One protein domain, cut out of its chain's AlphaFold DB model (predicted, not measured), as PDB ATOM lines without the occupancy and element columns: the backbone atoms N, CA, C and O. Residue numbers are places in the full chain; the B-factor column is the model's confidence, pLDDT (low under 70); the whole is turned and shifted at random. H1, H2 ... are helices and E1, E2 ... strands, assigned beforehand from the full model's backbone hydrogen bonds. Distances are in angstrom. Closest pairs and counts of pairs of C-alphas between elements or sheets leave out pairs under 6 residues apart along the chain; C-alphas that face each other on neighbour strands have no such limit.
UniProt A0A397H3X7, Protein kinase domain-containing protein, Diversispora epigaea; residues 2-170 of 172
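AT A GLANCE: This is residues 2 to 170 of the 172 residues of the protein "Protein kinase domain-containing protein" of Diversispora epigaea (UniProt A0A397H3X7). Two long helices, H4 and H7, run side by side in opposite directions, and a small three-stranded sheet has its edge strand E3 against H4. H1 and H2 lie near each other, with H2 grazing the sheet; away from the sheet, residues 150 to 155, of which 153 to 155 belong to H8, stand free, and H8 meets H6 with residues 163 to 167 alone. The printed part has 169 residues with eight named helices and three named strands, in the order H1 H2 E1 H3 H4 E2 E3 H5 H6 H7 H8; the sheet runs E1 E2 E3, antiparallel, and the class is mostly helix. The whole is compact, with a radius of gyration of the C-alphas of 16.7 A and spans of 49 by 45 by 25 A.

HOW THE PARTS SIT: H1, residues 2 to 11, and H2, residues 18 to 29, are close but not clearly touching; their closest C-alphas, of Leu 7 and Leu 21, are 7.6 A apart. E1, residues 33 to 35, is the antiparallel neighbour of E2, residues 75 to 79, with N 78 and O 34 within hydrogen-bond range at 2.9 A. E2 forms a hairpin with E3, residues 84 to 88, where N 88 and O 75 are 2.8 A apart. H2 only grazes the sheet with residues 24 to 28. H3, residues 36 to 42, stands up from the sheet at 45 degrees, with a height over the sheet of 9.0 A. H4, residues 47 to 66, only grazes the sheet with residues 49 to 61. H4 and H7, residues 127 to 143, touch at a shallow tilt of 11 degrees, opposite ways; their closest C-alphas, of Lys 50 and Ile 141, are 6.3 A apart. H5, residues 96 to 101, touches no helix. H6, residues 117 to 122, touches H8, residues 153 to 169; their closest C-alphas, of Ile 121 and Asp 163, are 7.3 A apart. Every O i to N i+4 pair is within hydrogen-bond range in H1, H3, H4, H5, H6 and H7, against 7 of 8 in H2 and 12 of 13 in H8.

IN THESE COORDINATES: H1 begins at C-alpha 2, (43.923, 101.957, 37.594). From first to last C-alpha, H2 is 16.7 A, H4 28.6 A, E2 13.2 A, H7 24.4 A and H8 24.2 A long. H8 ends at C-alpha 169, (29.009, 131.666, 41.548).

THE WHOLE: The two C-alphas farthest apart, of Tyr 81 and His 170, are 49.4 A apart. The printed part has no cut, and the link from H5 to H6, 15 residues, is long. The mean pLDDT of the printed part is 73.4, with 61 residues under 70, among them residues 2 to 34 and 159 to 170.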
ATOM      1  N   GLU A   2      43.694 100.606  37.017       40.59
ATOM      2  CA  GLU A   2      43.923 101.957  37.594       40.59
ATOM      3  C   GLU A   2      45.131 102.065  38.550       40.59
ATOM      4  O   GLU A   2      45.913 103.003  38.427       40.59
ATOM      5  N   LYS A   3      45.355 101.088  39.446       42.31
ATOM      6  CA  LYS A   3      46.502 101.084  40.387       42.31
ATOM      7  C   LYS A   3      47.870 101.136  39.689       42.31
ATOM      8  O   LYS A   3      48.754 101.871  40.110       42.31
ATOM      9  N   GLU A   4      48.022 100.393  38.596       39.94
ATOM     10  CA  GLU A   4      49.271 100.331  37.825       39.94
ATOM     11  C   GLU A   4      49.559 101.656  37.097       39.94
ATOM     12  O   GLU A   4      50.712 102.047  36.935       39.94
ATOM     13  N   VAL A   5      48.507 102.385  36.707       43.94
ATOM     14  CA  VAL A   5      48.606 103.711  36.075       43.94
ATOM     15  C   VAL A   5      49.021 104.780  37.089       43.94
ATOM     16  O   VAL A   5      49.817 105.659  36.760       43.94
ATOM     17  N   VAL A   6      48.521 104.694  38.326       48.09
ATOM     18  CA  VAL A   6      48.897 105.595  39.429       48.09
ATOM     19  C   VAL A   6      50.372 105.411  39.780       48.09
ATOM     20  O   VAL A   6      51.114 106.385  39.818       48.09
ATOM     21  N   LEU A   7      50.824 104.166  39.941       49.62
ATOM     22  CA  LEU A   7      52.226 103.858  40.243       49.62
ATOM     23  C   LEU A   7      53.168 104.285  39.104       49.62
ATOM     24  O   LEU A   7      54.183 104.922  39.368       49.62
ATOM     25  N   LYS A   8      52.788 104.052  37.838       49.41
ATOM     26  CA  LYS A   8      53.541 104.534  36.661       49.41
ATOM     27  C   LYS A   8      53.622 106.061  36.560       49.41
ATOM     28  O   LYS A   8      54.624 106.572  36.071       49.41
ATOM     29  N   LYS A   9      52.601 106.804  37.015       52.09
ATOM     30  CA  LYS A   9      52.641 108.280  37.068       52.09
ATOM     31  C   LYS A   9      53.748 108.791  37.992       52.09
ATOM     32  O   LYS A   9      54.377 109.801  37.685       52.09
ATOM     33  N   PHE A  10      53.986 108.089  39.095       51.72
ATOM     34  CA  PHE A  10      55.006 108.472  40.060       51.72
ATOM     35  C   PHE A  10      56.414 107.979  39.679       51.72
ATOM     36  O   PHE A  10      57.367 108.731  39.844       51.72
ATOM     37  N   ASP A  11      56.533 106.789  39.083       53.59
ATOM     38  CA  ASP A  11      57.804 106.174  38.638       53.59
ATOM     39  C   ASP A  11      58.562 107.015  37.580       53.59
ATOM     40  O   ASP A  11      59.781 106.953  37.466       53.59
ATOM     41  N   GLY A  12      57.856 107.858  36.815       50.78
ATOM     42  CA  GLY A  12      58.463 108.740  35.806       50.78
ATOM     43  C   GLY A  12      58.868 110.140  36.289       50.78
ATOM     44  O   GLY A  12      59.467 110.887  35.518       50.78
ATOM     45  N   THR A  13      58.511 110.537  37.517       47.59
ATOM     46  CA  THR A  13      58.698 111.918  38.018       47.59
ATOM     47  C   THR A  13      59.340 112.005  39.400       47.59
ATOM     48  O   THR A  13      59.883 113.054  39.747       47.59
ATOM     49  N   VAL A  14      59.315 110.920  40.174       54.44
ATOM     50  CA  VAL A  14      59.855 110.843  41.530       54.44
ATOM     51  C   VAL A  14      60.635 109.538  41.652       54.44
ATOM     52  O   VAL A  14      60.123 108.477  41.306       54.44
ATOM     53  N   ASP A  15      61.865 109.604  42.159       52.38
ATOM     54  CA  ASP A  15      62.711 108.432  42.420       52.38
ATOM     55  C   ASP A  15      62.184 107.689  43.667       52.38
ATOM     56  O   ASP A  15      62.726 107.770  44.772       52.38
ATOM     57  N   ILE A  16      61.011 107.060  43.533       56.53
ATOM     58  CA  ILE A  16      60.354 106.350  44.630       56.53
ATOM     59  C   ILE A  16      61.014 104.989  44.794       56.53
ATOM     60  O   ILE A  16      61.062 104.169  43.879       56.53
ATOM     61  N   ASN A  17      61.483 104.707  46.008       56.75
ATOM     62  CA  ASN A  17      62.107 103.431  46.323       56.75
ATOM     63  C   ASN A  17      61.142 102.265  46.030       56.75
ATOM     64  O   ASN A  17      60.056 102.188  46.610       56.75
ATOM     65  N   LYS A  18      61.572 101.304  45.200       55.00
ATOM     66  CA  LYS A  18      60.832 100.063  44.895       55.00
ATOM     67  C   LYS A  18      60.302  99.352  46.146       55.00
ATOM     68  O   LYS A  18      59.239  98.747  46.096       55.00
ATOM     69  N   LYS A  19      60.999  99.450  47.284       52.50
ATOM     70  CA  LYS A  19      60.551  98.904  48.575       52.50
ATOM     71  C   LYS A  19      59.269  99.573  49.089       52.50
ATOM     72  O   LYS A  19      58.391  98.870  49.572       52.50
ATOM     73  N   PHE A  20      59.152 100.893  48.954       57.12
ATOM     74  CA  PHE A  20      57.978 101.665  49.363       57.12
ATOM     75  C   PHE A  20      56.771 101.367  48.461       57.12
ATOM     76  O   PHE A  20      55.668 101.138  48.950       57.12
ATOM     77  N   LEU A  21      56.997 101.259  47.146       56.81
ATOM     78  CA  LEU A  21      55.954 100.863  46.191       56.81
ATOM     79  C   LEU A  21      55.458  99.433  46.445       56.81
ATOM     80  O   LEU A  21      54.256  99.208  46.531       56.81
ATOM     81  N   ASN A  22      56.374  98.488  46.677       54.56
ATOM     82  CA  ASN A  22      56.031  97.106  47.022       54.56
ATOM     83  C   ASN A  22      55.279  97.004  48.363       54.56
ATOM     84  O   ASN A  22      54.441  96.118  48.549       54.56
ATOM     85  N   GLU A  23      55.562  97.902  49.307       54.19
ATOM     86  CA  GLU A  23      54.860  97.982  50.588       54.19
ATOM     87  C   GLU A  23      53.438  98.537  50.419       54.19
ATOM     88  O   GLU A  23      52.504  97.998  51.007       54.19
ATOM     89  N   ILE A  24      53.233  99.537  49.558       56.75
ATOM     90  CA  ILE A  24      51.893 100.007  49.169       56.75
ATOM     91  C   ILE A  24      51.118  98.897  48.438       56.75
ATOM     92  O   ILE A  24      49.943  98.663  48.737       56.75
ATOM     93  N   ASP A  25      51.771  98.182  47.518       51.78
ATOM     94  CA  ASP A  25      51.147  97.135  46.706       51.78
ATOM     95  C   ASP A  25      50.729  95.915  47.530       51.78
ATOM     96  O   ASP A  25      49.570  95.486  47.455       51.78
ATOM     97  N   SER A  26      51.621  95.397  48.379       51.78
ATOM     98  CA  SER A  26      51.313  94.293  49.299       51.78
ATOM     99  C   SER A  26      50.222  94.694  50.303       51.78
ATOM    100  O   SER A  26      49.231  93.972  50.482       51.78
ATOM    101  N   ASN A  27      50.275  95.925  50.827       51.81
ATOM    102  CA  ASN A  27      49.218  96.520  51.649       51.81
ATOM    103  C   ASN A  27      47.946  96.901  50.867       51.81
ATOM    104  O   ASN A  27      47.017  97.462  51.448       51.81
ATOM    105  N   SER A  28      47.789  96.513  49.595       48.25
ATOM    106  CA  SER A  28      46.547  96.665  48.816       48.25
ATOM    107  C   SER A  28      45.846  95.336  48.462       48.25
ATOM    108  O   SER A  28      44.681  95.382  48.062       48.25
ATOM    109  N   LEU A  29      46.518  94.189  48.649       45.31
ATOM    110  CA  LEU A  29      46.106  92.872  48.127       45.31
ATOM    111  C   LEU A  29      45.444  91.905  49.136       45.31
ATOM    112  O   LEU A  29      44.810  90.945  48.710       45.31
ATOM    113  N   GLU A  30      45.539  92.119  50.454       48.31
ATOM    114  CA  GLU A  30      44.952  91.180  51.429       48.31
ATOM    115  C   GLU A  30      43.459  91.451  51.689       48.31
ATOM    116  O   GLU A  30      43.053  92.566  52.007       48.31
ATOM    117  N   ASN A  31      42.642  90.397  51.602       43.31
ATOM    118  CA  ASN A  31      41.172  90.410  51.673       43.31
ATOM    119  C   ASN A  31      40.568  90.493  53.098       43.31
ATOM    120  O   ASN A  31      39.363  90.315  53.259       43.31
ATOM    121  N   LYS A  32      41.359  90.765  54.147       50.47
ATOM    122  CA  LYS A  32      40.874  90.897  55.542       50.47
ATOM    123  C   LYS A  32      41.134  92.290  56.109       50.47
ATOM    124  O   LYS A  32      41.904  92.456  57.051       50.47
ATOM    125  N   ARG A  33      40.535  93.316  55.503       61.25
ATOM    126  CA  ARG A  33      40.791  94.708  55.896       61.25
ATOM    127  C   ARG A  33      39.507  95.437  56.218       61.25
ATOM    128  O   ARG A  33      38.611  95.524  55.383       61.25
ATOM    129  N   GLY A  34      39.436  95.936  57.446       68.31
ATOM    130  CA  GLY A  34      38.360  96.801  57.912       68.31
ATOM    131  C   GLY A  34      38.707  98.268  57.680       68.31
ATOM    132  O   GLY A  34      39.874  98.626  57.513       68.31
ATOM    133  N   SER A  35      37.702  99.139  57.684       79.38
ATOM    134  CA  SER A  35      37.948 100.577  57.820       79.38
ATOM    135  C   SER A  35      38.501 100.880  59.215       79.38
ATOM    136  O   SER A  35      38.224 100.143  60.167       79.38
ATOM    137  N   LEU A  36      39.230 101.994  59.355       82.44
ATOM    138  CA  LEU A  36      39.585 102.542  60.670       82.44
ATOM    139  C   LEU A  36      38.357 102.610  61.590       82.44
ATOM    140  O   LEU A  36      38.407 102.182  62.739       82.44
ATOM    141  N   ARG A  37      37.224 103.056  61.040       83.31
ATOM    142  CA  ARG A  37      35.962 103.160  61.769       83.31
ATOM    143  C   ARG A  37      35.506 101.835  62.373       83.31
ATOM    144  O   ARG A  37      35.137 101.785  63.542       83.31
ATOM    145  N   ASN A  38      35.538 100.760  61.587       82.06
ATOM    146  CA  ASN A  38      35.133  99.440  62.063       82.06
ATOM    147  C   ASN A  38      36.076  98.927  63.151       82.06
ATOM    148  O   ASN A  38      35.629  98.253  64.074       82.06
ATOM    149  N   TYR A  39      37.369  99.233  63.048       83.62
ATOM    150  CA  TYR A  39      38.332  98.879  64.081       83.62
ATOM    151  C   TYR A  39      38.037  99.618  65.393       83.62
ATOM    152  O   TYR A  39      37.876  98.964  66.418       83.62
ATOM    153  N   LEU A  40      37.872 100.941  65.353       85.19
ATOM    154  CA  LEU A  40      37.627 101.748  66.553       85.19
ATOM    155  C   LEU A  40      36.290 101.418  67.234       85.19
ATOM    156  O   LEU A  40      36.234 101.353  68.454       85.19
ATOM    157  N   ASN A  41      35.230 101.146  66.467       82.69
ATOM    158  CA  ASN A  41      33.913 100.825  67.033       82.69
ATOM    159  C   ASN A  41      33.864  99.463  67.743       82.69
ATOM    160  O   ASN A  41      33.076  99.280  68.664       82.69
ATOM    161  N   ASN A  42      34.656  98.492  67.281       78.25
ATOM    162  CA  ASN A  42      34.580  97.108  67.760       78.25
ATOM    163  C   ASN A  42      35.656  96.761  68.794       78.25
ATOM    164  O   ASN A  42      35.686  95.631  69.277       78.25
ATOM    165  N   ASN A  43      36.561  97.690  69.109       75.06
ATOM    166  CA  ASN A  43      37.699  97.423  69.980       75.06
ATOM    167  C   ASN A  43      37.841  98.519  71.034       75.06
ATOM    168  O   ASN A  43      37.857  99.705  70.717       75.06
ATOM    169  N   ASN A  44      38.042  98.110  72.285       80.06
ATOM    170  CA  ASN A  44      38.527  99.013  73.319       80.06
ATOM    171  C   ASN A  44      40.050  99.147  73.174       80.06
ATOM    172  O   ASN A  44      40.807  98.408  73.799       80.06
ATOM    173  N   VAL A  45      40.484 100.020  72.263       83.81
ATOM    174  CA  VAL A  45      41.907 100.226  71.960       83.81
ATOM    175  C   VAL A  45      42.561 100.986  73.114       83.81
ATOM    176  O   VAL A  45      42.154 102.109  73.425       83.81
ATOM    177  N   ASP A  46      43.572 100.387  73.740       88.81
ATOM    178  CA  ASP A  46      44.333 101.039  74.804       88.81
ATOM    179  C   ASP A  46      45.179 102.219  74.285       88.81
ATOM    180  O   ASP A  46      45.354 102.434  73.080       88.81
ATOM    181  N   TRP A  47      45.675 103.032  75.218       92.06
ATOM    182  CA  TRP A  47      46.444 104.231  74.896       92.06
ATOM    183  C   TRP A  47      47.766 103.937  74.188       92.06
ATOM    184  O   TRP A  47      48.137 104.692  73.289       92.06
ATOM    185  N   ASP A  48      48.438 102.845  74.535       91.44
ATOM    186  CA  ASP A  48      49.720 102.482  73.935       91.44
ATOM    187  C   ASP A  48      49.532 102.106  72.462       91.44
ATOM    188  O   ASP A  48      50.250 102.597  71.589       91.44
ATOM    189  N   CYS A  49      48.491 101.331  72.155       88.94
ATOM    190  CA  CYS A  49      48.089 101.005  70.794       88.94
ATOM    191  C   CYS A  49      47.709 102.263  70.007       88.94
ATOM    192  O   CYS A  49      48.141 102.428  68.865       88.94
ATOM    193  N   LYS A  50      46.934 103.184  70.601       91.19
ATOM    194  CA  LYS A  50      46.582 104.462  69.957       91.19
ATOM    195  C   LYS A  50      47.832 105.263  69.596       91.19
ATOM    196  O   LYS A  50      47.973 105.680  68.448       91.19
ATOM    197  N   LEU A  51      48.754 105.444  70.541       92.94
ATOM    198  CA  LEU A  51      50.001 106.179  70.318       92.94
ATOM    199  C   LEU A  51      50.890 105.500  69.270       92.94
ATOM    200  O   LEU A  51      51.456 106.184  68.416       92.94
ATOM    201  N   LEU A  52      50.963 104.167  69.285       91.06
ATOM    202  CA  LEU A  52      51.697 103.392  68.286       91.06
ATOM    203  C   LEU A  52      51.141 103.625  66.877       91.06
ATOM    204  O   LEU A  52      51.904 103.912  65.953       91.06
ATOM    205  N   HIS A  53      49.819 103.563  66.707       89.94
ATOM    206  CA  HIS A  53      49.173 103.834  65.420       89.94
ATOM    207  C   HIS A  53      49.433 105.255  64.926       89.94
ATOM    208  O   HIS A  53      49.757 105.441  63.754       89.94
ATOM    209  N   LEU A  54      49.336 106.252  65.810       92.88
ATOM    210  CA  LEU A  54      49.602 107.650  65.462       92.88
ATOM    211  C   LEU A  54      51.056 107.876  65.058       92.88
ATOM    212  O   LEU A  54      51.308 108.535  64.051       92.88
ATOM    213  N   SER A  55      51.998 107.294  65.800       93.19
ATOM    214  CA  SER A  55      53.428 107.356  65.489       93.19
ATOM    215  C   SER A  55      53.725 106.728  64.125       93.19
ATOM    216  O   SER A  55      54.376 107.338  63.274       93.19
ATOM    217  N   ASN A  56      53.168 105.543  63.865       88.75
ATOM    218  CA  ASN A  56      53.325 104.861  62.583       88.75
ATOM    219  C   ASN A  56      52.742 105.681  61.429       88.75
ATOM    220  O   ASN A  56      53.412 105.861  60.413       88.75
ATOM    221  N   LEU A  57      51.533 106.225  61.583       89.44
ATOM    222  CA  LEU A  57      50.910 107.072  60.566       89.44
ATOM    223  C   LEU A  57      51.717 108.348  60.310       89.44
ATOM    224  O   LEU A  57      51.978 108.665  59.153       89.44
ATOM    225  N   ALA A  58      52.165 109.044  61.358       91.50
ATOM    226  CA  ALA A  58      52.986 110.245  61.225       91.50
ATOM    227  C   ALA A  58      54.292 109.961  60.468       91.50
ATOM    228  O   ALA A  58      54.672 110.725  59.577       91.50
ATOM    229  N   ASN A  59      54.941 108.827  60.753       89.00
ATOM    230  CA  ASN A  59      56.121 108.385  60.012       89.00
ATOM    231  C   ASN A  59      55.804 108.157  58.528       89.00
ATOM    232  O   ASN A  59      56.547 108.636  57.673       89.00
ATOM    233  N   ARG A  60      54.675 107.515  58.198       84.75
ATOM    234  CA  ARG A  60      54.257 107.315  56.798       84.75
ATOM    235  C   ARG A  60      53.931 108.616  56.075       84.75
ATOM    236  O   ARG A  60      54.360 108.777  54.935       84.75
ATOM    237  N   PHE A  61      53.243 109.555  56.724       87.38
ATOM    238  CA  PHE A  61      53.029 110.894  56.166       87.38
ATOM    239  C   PHE A  61      54.362 111.609  55.915       87.38
ATOM    240  O   PHE A  61      54.567 112.169  54.842       87.38
ATOM    241  N   SER A  62      55.311 111.511  56.851       89.12
ATOM    242  CA  SER A  62      56.658 112.064  56.675       89.12
ATOM    243  C   SER A  62      57.390 111.454  55.472       89.12
ATOM    244  O   SER A  62      58.044 112.178  54.721       89.12
ATOM    245  N   GLU A  63      57.269 110.141  55.252       85.44
ATOM    246  CA  GLU A  63      57.854 109.455  54.093       85.44
ATOM    247  C   GLU A  63      57.277 109.968  52.769       85.44
ATOM    248  O   GLU A  63      58.044 110.360  51.890       85.44
ATOM    249  N   ILE A  64      55.949 110.046  52.629       83.75
ATOM    250  CA  ILE A  64      55.328 110.528  51.380       83.75
ATOM    251  C   ILE A  64      55.564 112.024  51.154       83.75
ATOM    252  O   ILE A  64      55.750 112.460  50.020       83.75
ATOM    253  N   HIS A  65      55.652 112.816  52.225       88.19
ATOM    254  CA  HIS A  65      55.956 114.243  52.138       88.19
ATOM    255  C   HIS A  65      57.391 114.504  51.688       88.19
ATOM    256  O   HIS A  65      57.627 115.505  51.011       88.19
ATOM    257  N   LYS A  66      58.352 113.629  52.006       86.38
ATOM    258  CA  LYS A  66      59.721 113.701  51.449       86.38
ATOM    259  C   LYS A  66      59.754 113.446  49.942       86.38
ATOM    260  O   LYS A  66      60.686 113.887  49.283       86.38
ATOM    261  N   LEU A  67      58.738 112.767  49.415       83.69
ATOM    262  CA  LEU A  67      58.552 112.484  47.991       83.69
ATOM    263  C   LEU A  67      57.667 113.530  47.289       83.69
ATOM    264  O   LEU A  67      57.280 113.328  46.142       83.69
ATOM    265  N   ASP A  68      57.313 114.622  47.978       85.56
ATOM    266  CA  ASP A  68      56.385 115.654  47.495       85.56
ATOM    267  C   ASP A  68      55.001 115.118  47.083       85.56
ATOM    268  O   ASP A  68      54.301 115.718  46.263       85.56
ATOM    269  N   ILE A  69      54.579 114.007  47.692       84.12
ATOM    270  CA  ILE A  69      53.252 113.415  47.517       84.12
ATOM    271  C   ILE A  69      52.335 113.909  48.635       84.12
ATOM    272  O   ILE A  69      52.697 113.850  49.810       84.12
ATOM    273  N   VAL A  70      51.136 114.353  48.261       86.12
ATOM    274  CA  VAL A  70      50.040 114.689  49.181       86.12
ATOM    275  C   VAL A  70      48.881 113.706  49.011       86.12
ATOM    276  O   VAL A  70      48.587 113.284  47.885       86.12
ATOM    277  N   HIS A  71      48.235 113.319  50.114       83.06
ATOM    278  CA  HIS A  71      47.237 112.246  50.163       83.06
ATOM    279  C   HIS A  71      45.845 112.751  50.601       83.06
ATOM    280  O   HIS A  71      45.383 112.495  51.717       83.06
ATOM    281  N   PRO A  72      45.081 113.374  49.694       68.69
ATOM    282  CA  PRO A  72      43.868 114.110  50.048       68.69
ATOM    283  C   PRO A  72      42.690 113.263  50.531       68.69
ATOM    284  O   PRO A  72      41.777 113.764  51.186       68.69
ATOM    285  N   GLY A  73      42.689 111.969  50.213       66.19
ATOM    286  CA  GLY A  73      41.651 111.053  50.671       66.19
ATOM    287  C   GLY A  73      41.761 110.710  52.153       66.19
ATOM    288  O   GLY A  73      40.754 110.352  52.749       66.19
ATOM    289  N   ASN A  74      42.972 110.776  52.726       67.50
ATOM    290  CA  ASN A  74      43.311 110.242  54.056       67.50
ATOM    291  C   ASN A  74      42.557 108.947  54.410       67.50
ATOM    292  O   ASN A  74      42.114 108.749  55.540       67.50
ATOM    293  N   ILE A  75      42.369 108.063  53.423       70.81
ATOM    294  CA  ILE A  75      41.548 106.869  53.581       70.81
ATOM    295  C   ILE A  75      42.382 105.860  54.349       70.81
ATOM    296  O   ILE A  75      43.355 105.316  53.828       70.81
ATOM    297  N   LEU A  76      41.997 105.592  55.591       79.44
ATOM    298  CA  LEU A  76      42.716 104.667  56.455       79.44
ATOM    299  C   LEU A  76      42.049 103.301  56.493       79.44
ATOM    300  O   LEU A  76      40.828 103.167  56.646       79.44
ATOM    301  N   LYS A  77      42.880 102.269  56.409       79.00
ATOM    302  CA  LYS A  77      42.460 100.882  56.575       79.00
ATOM    303  C   LYS A  77      43.195 100.252  57.741       79.00
ATOM    304  O   LYS A  77      44.347 100.569  58.021       79.00
ATOM    305  N   TYR A  78      42.498  99.346  58.409       79.69
ATOM    306  CA  TYR A  78      43.039  98.522  59.469       79.69
ATOM    307  C   TYR A  78      43.315  97.123  58.926       79.69
ATOM    308  O   TYR A  78      42.433  96.479  58.343       79.69
ATOM    309  N   ASN A  79      44.545  96.654  59.118       78.25
ATOM    310  CA  ASN A  79      44.924  95.276  58.863       78.25
ATOM    311  C   ASN A  79      44.852  94.500  60.184       78.25
ATOM    312  O   ASN A  79      45.663  94.715  61.081       78.25
ATOM    313  N   SER A  80      43.890  93.581  60.293       73.81
ATOM    314  CA  SER A  80      43.715  92.762  61.498       73.81
ATOM    315  C   SER A  80      44.815  91.719  61.692       73.81
ATOM    316  O   SER A  80      44.969  91.212  62.794       73.81
ATOM    317  N   TYR A  81      45.553  91.362  60.635       72.56
ATOM    318  CA  TYR A  81      46.649  90.397  60.710       72.56
ATOM    319  C   TYR A  81      47.917  91.031  61.284       72.56
ATOM    320  O   TYR A  81      48.509  90.491  62.212       72.56
ATOM    321  N   SER A  82      48.306  92.205  60.777       74.56
ATOM    322  CA  SER A  82      49.448  92.960  61.311       74.56
ATOM    323  C   SER A  82      49.085  93.863  62.493       74.56
ATOM    324  O   SER A  82      49.953  94.540  63.039       74.56
ATOM    325  N   GLY A  83      47.801  93.934  62.852       75.56
ATOM    326  CA  GLY A  83      47.289  94.810  63.900       75.56
ATOM    327  C   GLY A  83      47.588  96.290  63.660       75.56
ATOM    328  O   GLY A  83      47.710  97.025  64.629       75.56
ATOM    329  N   SER A  84      47.738  96.725  62.404       77.44
ATOM    330  CA  SER A  84      48.258  98.055  62.043       77.44
ATOM    331  C   SER A  84      47.273  98.866  61.198       77.44
ATOM    332  O   SER A  84      46.584  98.320  60.331       77.44
ATOM    333  N   ILE A  85      47.235 100.184  61.418       83.81
ATOM    334  CA  ILE A  85      46.524 101.145  60.561       83.81
ATOM    335  C   ILE A  85      47.481 101.678  59.492       83.81
ATOM    336  O   ILE A  85      48.643 101.966  59.777       83.81
ATOM    337  N   TYR A  86      46.998 101.824  58.260       79.88
ATOM    338  CA  TYR A  86      47.814 102.298  57.149       79.88
ATOM    339  C   TYR A  86      47.041 103.226  56.203       79.88
ATOM    340  O   TYR A  86      45.814 103.139  56.072       79.88
ATOM    341  N   ILE A  87      47.789 104.118  55.546       77.75
ATOM    342  CA  ILE A  87      47.285 105.011  54.498       77.75
ATOM    343  C   ILE A  87      46.941 104.161  53.279       77.75
ATOM    344  O   ILE A  87      47.749 103.355  52.820       77.75
ATOM    345  N   SER A  88      45.729 104.312  52.770       73.75
ATOM    346  CA  SER A  88      45.223 103.538  51.647       73.75
ATOM    347  C   SER A  88      44.629 104.446  50.580       73.75
ATOM    348  O   SER A  88      44.274 105.585  50.852       73.75
ATOM    349  N   ASP A  89      44.471 103.880  49.386       70.19
ATOM    350  CA  ASP A  89      43.872 104.549  48.232       70.19
ATOM    351  C   ASP A  89      44.677 105.744  47.691       70.19
ATOM    352  O   ASP A  89      44.192 106.861  47.519       70.19
ATOM    353  N   PHE A  90      45.924 105.450  47.320       70.44
ATOM    354  CA  PHE A  90      46.815 106.389  46.635       70.44
ATOM    355  C   PHE A  90      46.335 106.789  45.229       70.44
ATOM    356  O   PHE A  90      46.989 107.599  44.577       70.44
ATOM    357  N   GLY A  91      45.205 106.255  44.741       66.38
ATOM    358  CA  GLY A  91      44.630 106.641  43.450       66.38
ATOM    359  C   GLY A  91      44.214 108.112  43.383       66.38
ATOM    360  O   GLY A  91      44.142 108.679  42.294       66.38
ATOM    361  N   LEU A  92      44.004 108.736  44.545       68.12
ATOM    362  CA  LEU A  92      43.695 110.159  44.687       68.12
ATOM    363  C   LEU A  92      44.914 111.014  45.063       68.12
ATOM    364  O   LEU A  92      44.788 112.235  45.157       68.12
ATOM    365  N   SER A  93      46.078 110.401  45.293       76.69
ATOM    366  CA  SER A  93      47.290 111.122  45.679       76.69
ATOM    367  C   SER A  93      47.773 112.043  44.569       76.69
ATOM    368  O   SER A  93      47.667 111.731  43.381       76.69
ATOM    369  N   LYS A  94      48.336 113.185  44.963       76.88
ATOM    370  CA  LYS A  94      48.827 114.200  44.029       76.88
ATOM    371  C   LYS A  94      50.295 114.495  44.284       76.88
ATOM    372  O   LYS A  94      50.728 114.553  45.429       76.88
ATOM    373  N   LEU A  95      51.042 114.723  43.209       79.50
ATOM    374  CA  LEU A  95      52.366 115.321  43.296       79.50
ATOM    375  C   LEU A  95      52.205 116.837  43.451       79.50
ATOM    376  O   LEU A  95      51.422 117.455  42.724       79.50
ATOM    377  N   ILE A  96      52.938 117.455  44.376       77.19
ATOM    378  CA  ILE A  96      52.828 118.902  44.638       77.19
ATOM    379  C   ILE A  96      53.134 119.723  43.378       77.19
ATOM    380  O   ILE A  96      52.469 120.725  43.110       77.19
ATOM    381  N   THR A  97      54.092 119.283  42.562       71.31
ATOM    382  CA  THR A  97      54.476 119.974  41.321       71.31
ATOM    383  C   THR A  97      53.353 119.981  40.279       71.31
ATOM    384  O   THR A  97      53.139 121.002  39.622       71.31
ATOM    385  N   ASP A  98      52.593 118.892  40.157       68.81
ATOM    386  CA  ASP A  98      51.418 118.813  39.280       68.81
ATOM    387  C   ASP A  98      50.244 119.617  39.838       68.81
ATOM    388  O   ASP A  98      49.489 120.242  39.086       68.81
ATOM    389  N   ASN A  99      50.118 119.638  41.165       66.56
ATOM    390  CA  ASN A  99      49.071 120.361  41.863       66.56
ATOM    391  C   ASN A  99      49.176 121.884  41.664       66.56
ATOM    392  O   ASN A  99      48.165 122.548  41.445       66.56
ATOM    393  N   LEU A 100      50.399 122.427  41.660       64.38
ATOM    394  CA  LEU A 100      50.650 123.852  41.407       64.38
ATOM    395  C   LEU A 100      50.434 124.240  39.937       64.38
ATOM    396  O   LEU A 100      49.948 125.333  39.653       64.38
ATOM    397  N   LYS A 101      50.764 123.352  38.991       62.91
ATOM    398  CA  LYS A 101      50.622 123.620  37.548       62.91
ATOM    399  C   LYS A 101      49.166 123.619  37.073       62.91
ATOM    400  O   LYS A 101      48.844 124.315  36.115       62.91
ATOM    401  N   ASN A 102      48.293 122.856  37.735       60.28
ATOM    402  CA  ASN A 102      46.910 122.626  37.307       60.28
ATOM    403  C   ASN A 102      45.852 123.109  38.316       60.28
ATOM    404  O   ASN A 102      44.720 122.627  38.272       60.28
ATOM    405  N   SER A 103      46.173 124.070  39.191       55.94
ATOM    406  CA  SER A 103      45.270 124.516  40.272       55.94
ATOM    407  C   SER A 103      43.864 124.910  39.789       55.94
ATOM    408  O   SER A 103      42.878 124.577  40.436       55.94
ATOM    409  N   LYS A 104      43.737 125.493  38.586       52.09
ATOM    410  CA  LYS A 104      42.445 125.859  37.964       52.09
ATOM    411  C   LYS A 104      41.600 124.681  37.438       52.09
ATOM    412  O   LYS A 104      40.469 124.901  37.021       52.09
ATOM    413  N   LYS A 105      42.129 123.452  37.408       53.97
ATOM    414  CA  LYS A 105      41.447 122.232  36.917       53.97
ATOM    415  C   LYS A 105      41.379 121.111  37.955       53.97
ATOM    416  O   LYS A 105      41.009 119.987  37.618       53.97
ATOM    417  N   ASN A 106      41.745 121.380  39.202       61.56
ATOM    418  CA  ASN A 106      41.682 120.357  40.230       61.56
ATOM    419  C   ASN A 106      40.234 120.085  40.625       61.56
ATOM    420  O   ASN A 106      39.642 120.830  41.401       61.56
ATOM    421  N   THR A 107      39.686 118.965  40.154       67.62
ATOM    422  CA  THR A 107      38.503 118.375  40.777       67.62
ATOM    423  C   THR A 107      38.810 118.154  42.256       67.62
ATOM    424  O   THR A 107      39.826 117.539  42.607       67.62
ATOM    425  N   ILE A 108      37.965 118.712  43.121       75.19
ATOM    426  CA  ILE A 108      38.051 118.502  44.562       75.19
ATOM    427  C   ILE A 108      37.730 117.025  44.839       75.19
ATOM    428  O   ILE A 108      36.721 116.501  44.375       75.19
ATOM    429  N   SER A 109      38.618 116.342  45.553       73.50
ATOM    430  CA  SER A 109      38.597 114.906  45.809       73.50
ATOM    431  C   SER A 109      39.168 114.656  47.199       73.50
ATOM    432  O   SER A 109      40.289 115.077  47.479       73.50
ATOM    433  N   GLY A 110      38.428 113.966  48.055       74.06
ATOM    434  CA  GLY A 110      38.838 113.697  49.428       74.06
ATOM    435  C   GLY A 110      37.650 113.297  50.293       74.06
ATOM    436  O   GLY A 110      36.507 113.283  49.829       74.06
ATOM    437  N   VAL A 111      37.919 112.959  51.553       77.81
ATOM    438  CA  VAL A 111      36.870 112.643  52.530       77.81
ATOM    439  C   VAL A 111      36.567 113.911  53.321       77.81
ATOM    440  O   VAL A 111      37.361 114.339  54.154       77.81
ATOM    441  N   LEU A 112      35.418 114.520  53.026       78.56
ATOM    442  CA  LEU A 112      35.078 115.899  53.401       78.56
ATOM    443  C   LEU A 112      35.340 116.274  54.872       78.56
ATOM    444  O   LEU A 112      35.949 117.318  55.087       78.56
ATOM    445  N   PRO A 113      34.988 115.452  55.883       81.44
ATOM    446  CA  PRO A 113      35.252 115.795  57.281       81.44
ATOM    447  C   PRO A 113      36.732 115.983  57.650       81.44
ATOM    448  O   PRO A 113      37.030 116.559  58.689       81.44
ATOM    449  N   TYR A 114      37.655 115.493  56.827       85.50
ATOM    450  CA  TYR A 114      39.095 115.582  57.074       85.50
ATOM    451  C   TYR A 114      39.756 116.651  56.202       85.50
ATOM    452  O   TYR A 114      40.935 116.925  56.376       85.50
ATOM    453  N   MET A 115      39.031 117.251  55.257       85.94
ATOM    454  CA  MET A 115      39.619 118.165  54.287       85.94
ATOM    455  C   MET A 115      39.925 119.529  54.903       85.94
ATOM    456  O   MET A 115      39.100 120.117  55.601       85.94
ATOM    457  N   ALA A 116      41.114 120.040  54.595       87.50
ATOM    458  CA  ALA A 116      41.544 121.364  55.014       87.50
ATOM    459  C   ALA A 116      40.744 122.472  54.298       87.50
ATOM    460  O   ALA A 116      40.356 122.296  53.135       87.50
ATOM    461  N   PRO A 117      40.504 123.622  54.950       85.62
ATOM    462  CA  PRO A 117      39.710 124.706  54.376       85.62
ATOM    463  C   PRO A 117      40.294 125.233  53.059       85.62
ATOM    464  O   PRO A 117      39.552 125.495  52.121       85.62
ATOM    465  N   GLU A 118      41.615 125.324  52.919       84.88
ATOM    466  CA  GLU A 118      42.266 125.734  51.671       84.88
ATOM    467  C   GLU A 118      42.024 124.755  50.514       84.88
ATOM    468  O   GLU A 118      41.935 125.165  49.355       84.88
ATOM    469  N   VAL A 119      41.841 123.466  50.816       85.38
ATOM    470  CA  VAL A 119      41.479 122.459  49.814       85.38
ATOM    471  C   VAL A 119      40.032 122.651  49.380       85.38
ATOM    472  O   VAL A 119      39.748 122.606  48.185       85.38
ATOM    473  N   LEU A 120      39.127 122.880  50.333       81.62
ATOM    474  CA  LEU A 120      37.713 123.126  50.049       81.62
ATOM    475  C   LEU A 120      37.523 124.415  49.239       81.62
ATOM    476  O   LEU A 120      36.735 124.432  48.299       81.62
ATOM    477  N   ILE A 121      38.302 125.451  49.566       80.19
ATOM    478  CA  ILE A 121      38.161 126.790  48.992       80.19
ATOM    479  C   ILE A 121      38.867 126.927  47.641       80.19
ATOM    480  O   ILE A 121      38.379 127.594  46.728       80.19
ATOM    481  N   ARG A 122      40.068 126.360  47.515       79.25
ATOM    482  CA  ARG A 122      40.966 126.628  46.378       79.25
ATOM    483  C   ARG A 122      41.340 125.375  45.595       79.25
ATOM    484  O   ARG A 122      42.014 125.480  44.575       79.25
ATOM    485  N   GLY A 123      40.949 124.186  46.062       79.38
ATOM    486  CA  GLY A 123      41.424 122.924  45.490       79.38
ATOM    487  C   GLY A 123      42.941 122.741  45.634       79.38
ATOM    488  O   GLY A 123      43.552 122.012  44.847       79.38
ATOM    489  N   GLU A 124      43.558 123.429  46.600       84.06
ATOM    490  CA  GLU A 124      45.006 123.486  46.797       84.06
ATOM    491  C   GLU A 124      45.473 122.420  47.792       84.06
ATOM    492  O   GLU A 124      45.476 122.606  49.003       84.06
ATOM    493  N   TYR A 125      45.909 121.279  47.265       85.75
ATOM    494  CA  TYR A 125      46.492 120.203  48.067       85.75
ATOM    495  C   TYR A 125      47.955 120.468  48.450       85.75
ATOM    496  O   TYR A 125      48.855 120.489  47.609       85.75
ATOM    497  N   THR A 126      48.217 120.640  49.739       88.50
ATOM    498  CA  THR A 126      49.561 120.914  50.260       88.50
ATOM    499  C   THR A 126      49.936 119.917  51.352       88.50
ATOM    500  O   THR A 126      49.080 119.220  51.895       88.50
ATOM    501  N   LYS A 127      51.222 119.867  51.725       91.38
ATOM    502  CA  LYS A 127      51.659 119.092  52.902       91.38
ATOM    503  C   LYS A 127      50.948 119.568  54.174       91.38
ATOM    504  O   LYS A 127      50.635 118.756  55.034       91.38
ATOM    505  N   ALA A 128      50.655 120.868  54.274       91.62
ATOM    506  CA  ALA A 128      49.899 121.428  55.391       91.62
ATOM    507  C   ALA A 128      48.450 120.908  55.420       91.62
ATOM    508  O   ALA A 128      47.961 120.561  56.493       91.62
ATOM    509  N   ALA A 129      47.812 120.749  54.257       89.50
ATOM    510  CA  ALA A 129      46.477 120.159  54.163       89.50
ATOM    511  C   ALA A 129      46.448 118.684  54.616       89.50
ATOM    512  O   ALA A 129      45.511 118.255  55.294       89.50
ATOM    513  N   ASP A 130      47.490 117.909  54.301       89.75
ATOM    514  CA  ASP A 130      47.650 116.545  54.828       89.75
ATOM    515  C   ASP A 130      47.831 116.541  56.354       89.75
ATOM    516  O   ASP A 130      47.212 115.731  57.040       89.75
ATOM    517  N   VAL A 131      48.630 117.464  56.907       92.25
ATOM    518  CA  VAL A 131      48.817 117.599  58.367       92.25
ATOM    519  C   VAL A 131      47.507 117.974  59.066       92.25
ATOM    520  O   VAL A 131      47.187 117.406  60.111       92.25
ATOM    521  N   TYR A 132      46.722 118.881  58.481       91.56
ATOM    522  CA  TYR A 132      45.382 119.214  58.969       91.56
ATOM    523  C   TYR A 132      44.496 117.965  59.021       91.56
ATOM    524  O   TYR A 132      43.896 117.653  60.049       91.56
ATOM    525  N   SER A 133      44.473 117.201  57.933       89.44
ATOM    526  CA  SER A 133      43.676 115.979  57.843       89.44
ATOM    527  C   SER A 133      44.129 114.911  58.846       89.44
ATOM    528  O   SER A 133      43.305 114.238  59.471       89.44
ATOM    529  N   PHE A 134      45.444 114.785  59.050       90.81
ATOM    530  CA  PHE A 134      46.035 113.909  60.057       90.81
ATOM    531  C   PHE A 134      45.581 114.274  61.477       90.81
ATOM    532  O   PHE A 134      45.339 113.374  62.277       90.81
ATOM    533  N   ALA A 135      45.391 115.558  61.797       92.25
ATOM    534  CA  ALA A 135      44.878 115.964  63.106       92.25
ATOM    535  C   ALA A 135      43.463 115.415  63.373       92.25
ATOM    536  O   ALA A 135      43.179 114.946  64.477       92.25
ATOM    537  N   PHE A 136      42.593 115.387  62.359       90.50
ATOM    538  CA  PHE A 136      41.254 114.798  62.478       90.50
ATOM    539  C   PHE A 136      41.286 113.276  62.612       90.50
ATOM    540  O   PHE A 136      40.560 112.719  63.434       90.50
ATOM    541  N   VAL A 137      42.170 112.605  61.869       89.62
ATOM    542  CA  VAL A 137      42.455 111.176  62.069       89.62
ATOM    543  C   VAL A 137      42.923 110.911  63.499       89.62
ATOM    544  O   VAL A 137      42.460 109.968  64.142       89.62
ATOM    545  N   ALA A 138      43.839 111.738  64.008       92.00
ATOM    546  CA  ALA A 138      44.383 111.576  65.342       92.00
ATOM    547  C   ALA A 138      43.303 111.744  66.410       92.00
ATOM    548  O   ALA A 138      43.188 110.914  67.313       92.00
ATOM    549  N   SER A 139      42.458 112.764  66.253       91.38
ATOM    550  CA  SER A 139      41.285 112.970  67.096       91.38
ATOM    551  C   SER A 139      40.344 111.764  67.065       91.38
ATOM    552  O   SER A 139      39.897 111.316  68.119       91.38
ATOM    553  N   GLU A 140      40.067 111.192  65.891       91.06
ATOM    554  CA  GLU A 140      39.215 110.004  65.764       91.06
ATOM    555  C   GLU A 140      39.821 108.780  66.467       91.06
ATOM    556  O   GLU A 140      39.113 108.090  67.192       91.06
ATOM    557  N   ILE A 141      41.127 108.530  66.331       90.88
ATOM    558  CA  ILE A 141      41.809 107.423  67.030       90.88
ATOM    559  C   ILE A 141      41.769 107.620  68.552       90.88
ATOM    560  O   ILE A 141      41.534 106.669  69.300       90.88
ATOM    561  N   ILE A 142      41.987 108.849  69.022       91.50
ATOM    562  CA  ILE A 142      42.014 109.174  70.452       91.50
ATOM    563  C   ILE A 142      40.624 109.020  71.072       91.50
ATOM    564  O   ILE A 142      40.476 108.346  72.095       91.50
ATOM    565  N   THR A 143      39.617 109.624  70.445       90.38
ATOM    566  CA  THR A 143      38.250 109.709  70.980       90.38
ATOM    567  C   THR A 143      37.395 108.488  70.647       90.38
ATOM    568  O   THR A 143      36.427 108.218  71.348       90.38
ATOM    569  N   GLY A 144      37.728 107.755  69.582       89.12
ATOM    570  CA  GLY A 144      36.849 106.756  68.969       89.12
ATOM    571  C   GLY A 144      35.658 107.367  68.221       89.12
ATOM    572  O   GLY A 144      34.801 106.635  67.726       89.12
ATOM    573  N   LEU A 145      35.573 108.699  68.135       88.06
ATOM    574  CA  LEU A 145      34.419 109.416  67.603       88.06
ATOM    575  C   LEU A 145      34.709 109.983  66.211       88.06
ATOM    576  O   LEU A 145      35.839 110.370  65.913       88.06
ATOM    577  N   PRO A 146      33.691 110.061  65.332       85.62
ATOM    578  CA  PRO A 146      33.859 110.732  64.051       85.62
ATOM    579  C   PRO A 146      34.249 112.204  64.210       85.62
ATOM    580  O   PRO A 146      33.796 112.852  65.158       85.62
ATOM    581  N   PRO A 147      34.979 112.775  63.235       83.62
ATOM    582  CA  PRO A 147      34.982 114.219  63.061       83.62
ATOM    583  C   PRO A 147      33.546 114.747  63.020       83.62
ATOM    584  O   PRO A 147      32.698 114.170  62.334       83.62
ATOM    585  N   TYR A 148      33.290 115.824  63.763       83.12
ATOM    586  CA  TYR A 148      31.979 116.475  63.841       83.12
ATOM    587  C   TYR A 148      30.833 115.559  64.317       83.12
ATOM    588  O   TYR A 148      29.695 115.703  63.879       83.12
ATOM    589  N   HIS A 149      31.120 114.591  65.192       80.75
ATOM    590  CA  HIS A 149      30.125 113.655  65.736       80.75
ATOM    591  C   HIS A 149      28.958 114.318  66.486       80.75
ATOM    592  O   HIS A 149      27.896 113.715  66.623       80.75
ATOM    593  N   ASP A 150      29.179 115.524  66.990       81.31
ATOM    594  CA  ASP A 150      28.256 116.364  67.749       81.31
ATOM    595  C   ASP A 150      27.516 117.387  66.874       81.31
ATOM    596  O   ASP A 150      26.609 118.076  67.340       81.31
ATOM    597  N   VAL A 151      27.860 117.460  65.587       80.12
ATOM    598  CA  VAL A 151      27.230 118.354  64.620       80.12
ATOM    599  C   VAL A 151      26.211 117.570  63.796       80.12
ATOM    600  O   VAL A 151      26.477 116.454  63.340       80.12
ATOM    601  N   SER A 152      25.022 118.140  63.572       79.38
ATOM    602  CA  SER A 152      24.013 117.466  62.751       79.38
ATOM    603  C   SER A 152      24.519 117.278  61.320       79.38
ATOM    604  O   SER A 152      25.158 118.158  60.733       79.38
ATOM    605  N   ARG A 153      24.216 116.117  60.731       70.81
ATOM    606  CA  ARG A 153      24.621 115.808  59.352       70.81
ATOM    607  C   ARG A 153      24.030 116.803  58.364       70.81
ATOM    608  O   ARG A 153      24.665 117.118  57.366       70.81
ATOM    609  N   GLU A 154      22.835 117.300  58.651       74.19
ATOM    610  CA  GLU A 154      22.122 118.292  57.860       74.19
ATOM    611  C   GLU A 154      22.835 119.645  57.908       74.19
ATOM    612  O   GLU A 154      22.978 120.286  56.869       74.19
ATOM    613  N   PHE A 155      23.342 120.052  59.077       75.94
ATOM    614  CA  PHE A 155      24.119 121.281  59.208       75.94
ATOM    615  C   PHE A 155      25.468 121.162  58.503       75.94
ATOM    616  O   PHE A 155      25.788 122.022  57.686       75.94
ATOM    617  N   LEU A 156      26.212 120.072  58.730       70.75
ATOM    618  CA  LEU A 156      27.464 119.813  58.010       70.75
ATOM    619  C   LEU A 156      27.234 119.839  56.504       70.75
ATOM    620  O   LEU A 156      27.909 120.575  55.795       70.75
ATOM    621  N   LYS A 157      26.214 119.123  56.024       68.25
ATOM    622  CA  LYS A 157      25.842 119.126  54.611       68.25
ATOM    623  C   LYS A 157      25.492 120.530  54.117       68.25
ATOM    624  O   LYS A 157      25.922 120.889  53.035       68.25
ATOM    625  N   SER A 158      24.781 121.341  54.900       72.50
ATOM    626  CA  SER A 158      24.433 122.712  54.503       72.50
ATOM    627  C   SER A 158      25.648 123.638  54.395       72.50
ATOM    628  O   SER A 158      25.739 124.389  53.429       72.50
ATOM    629  N   VAL A 159      26.598 123.550  55.334       68.38
ATOM    630  CA  VAL A 159      27.860 124.306  55.296       68.38
ATOM    631  C   VAL A 159      28.697 123.852  54.100       68.38
ATOM    632  O   VAL A 159      29.200 124.670  53.337       68.38
ATOM    633  N   MET A 160      28.757 122.542  53.872       66.88
ATOM    634  CA  MET A 160      29.509 121.940  52.772       66.88
ATOM    635  C   MET A 160      28.904 122.258  51.393       66.88
ATOM    636  O   MET A 160      29.641 122.538  50.449       66.88
ATOM    637  N   ASP A 161      27.573 122.261  51.273       67.44
ATOM    638  CA  ASP A 161      26.846 122.631  50.053       67.44
ATOM    639  C   ASP A 161      26.950 124.144  49.778       67.44
ATOM    640  O   ASP A 161      26.981 124.567  48.617       67.44
ATOM    641  N   PHE A 162      26.994 124.964  50.834       65.62
ATOM    642  CA  PHE A 162      27.182 126.411  50.742       65.62
ATOM    643  C   PHE A 162      28.574 126.757  50.213       65.62
ATOM    644  O   PHE A 162      28.667 127.497  49.232       65.62
ATOM    645  N   ASP A 163      29.625 126.166  50.787       58.16
ATOM    646  CA  ASP A 163      31.001 126.385  50.340       58.16
ATOM    647  C   ASP A 163      31.174 125.955  48.877       58.16
ATOM    648  O   ASP A 163      31.659 126.735  48.058       58.16
ATOM    649  N   GLN A 164      30.662 124.779  48.482       57.50
ATOM    650  CA  GLN A 164      30.700 124.358  47.073       57.50
ATOM    651  C   GLN A 164      29.963 125.328  46.138       57.50
ATOM    652  O   GLN A 164      30.478 125.643  45.063       57.50
ATOM    653  N   LYS A 165      28.775 125.822  46.516       55.75
ATOM    654  CA  LYS A 165      28.011 126.779  45.695       55.75
ATOM    655  C   LYS A 165      28.697 128.136  45.562       55.75
ATOM    656  O   LYS A 165      28.663 128.692  44.466       55.75
ATOM    657  N   PHE A 166      29.334 128.637  46.621       52.09
ATOM    658  CA  PHE A 166      30.052 129.917  46.600       52.09
ATOM    659  C   PHE A 166      31.186 129.929  45.559       52.09
ATOM    660  O   PHE A 166      31.455 130.960  44.936       52.09
ATOM    661  N   HIS A 167      31.803 128.773  45.293       49.41
ATOM    662  CA  HIS A 167      32.832 128.628  44.260       49.41
ATOM    663  C   HIS A 167      32.288 128.614  42.828       49.41
ATOM    664  O   HIS A 167      32.946 129.144  41.932       49.41
ATOM    665  N   PHE A 168      31.087 128.078  42.591       47.06
ATOM    666  CA  PHE A 168      30.477 128.097  41.254       47.06
ATOM    667  C   PHE A 168      29.927 129.476  40.863       47.06
ATOM    668  O   PHE A 168      29.834 129.775  39.675       47.06
ATOM    669  N   THR A 169      29.585 130.338  41.827       43.69
ATOM    670  CA  THR A 169      29.009 131.666  41.548       43.69
ATOM    671  C   THR A 169      30.034 132.769  41.274       43.69
ATOM    672  O   THR A 169      29.657 133.804  40.734       43.69
ATOM    673  N   HIS A 170      31.315 132.574  41.603       46.06
ATOM    674  CA  HIS A 170      32.367 133.600  41.455       46.06
ATOM    675  C   HIS A 170      33.409 133.302  40.359       46.06
ATOM    676  O   HIS A 170      34.463 133.933  40.324       46.06
TER     677      HIS A 170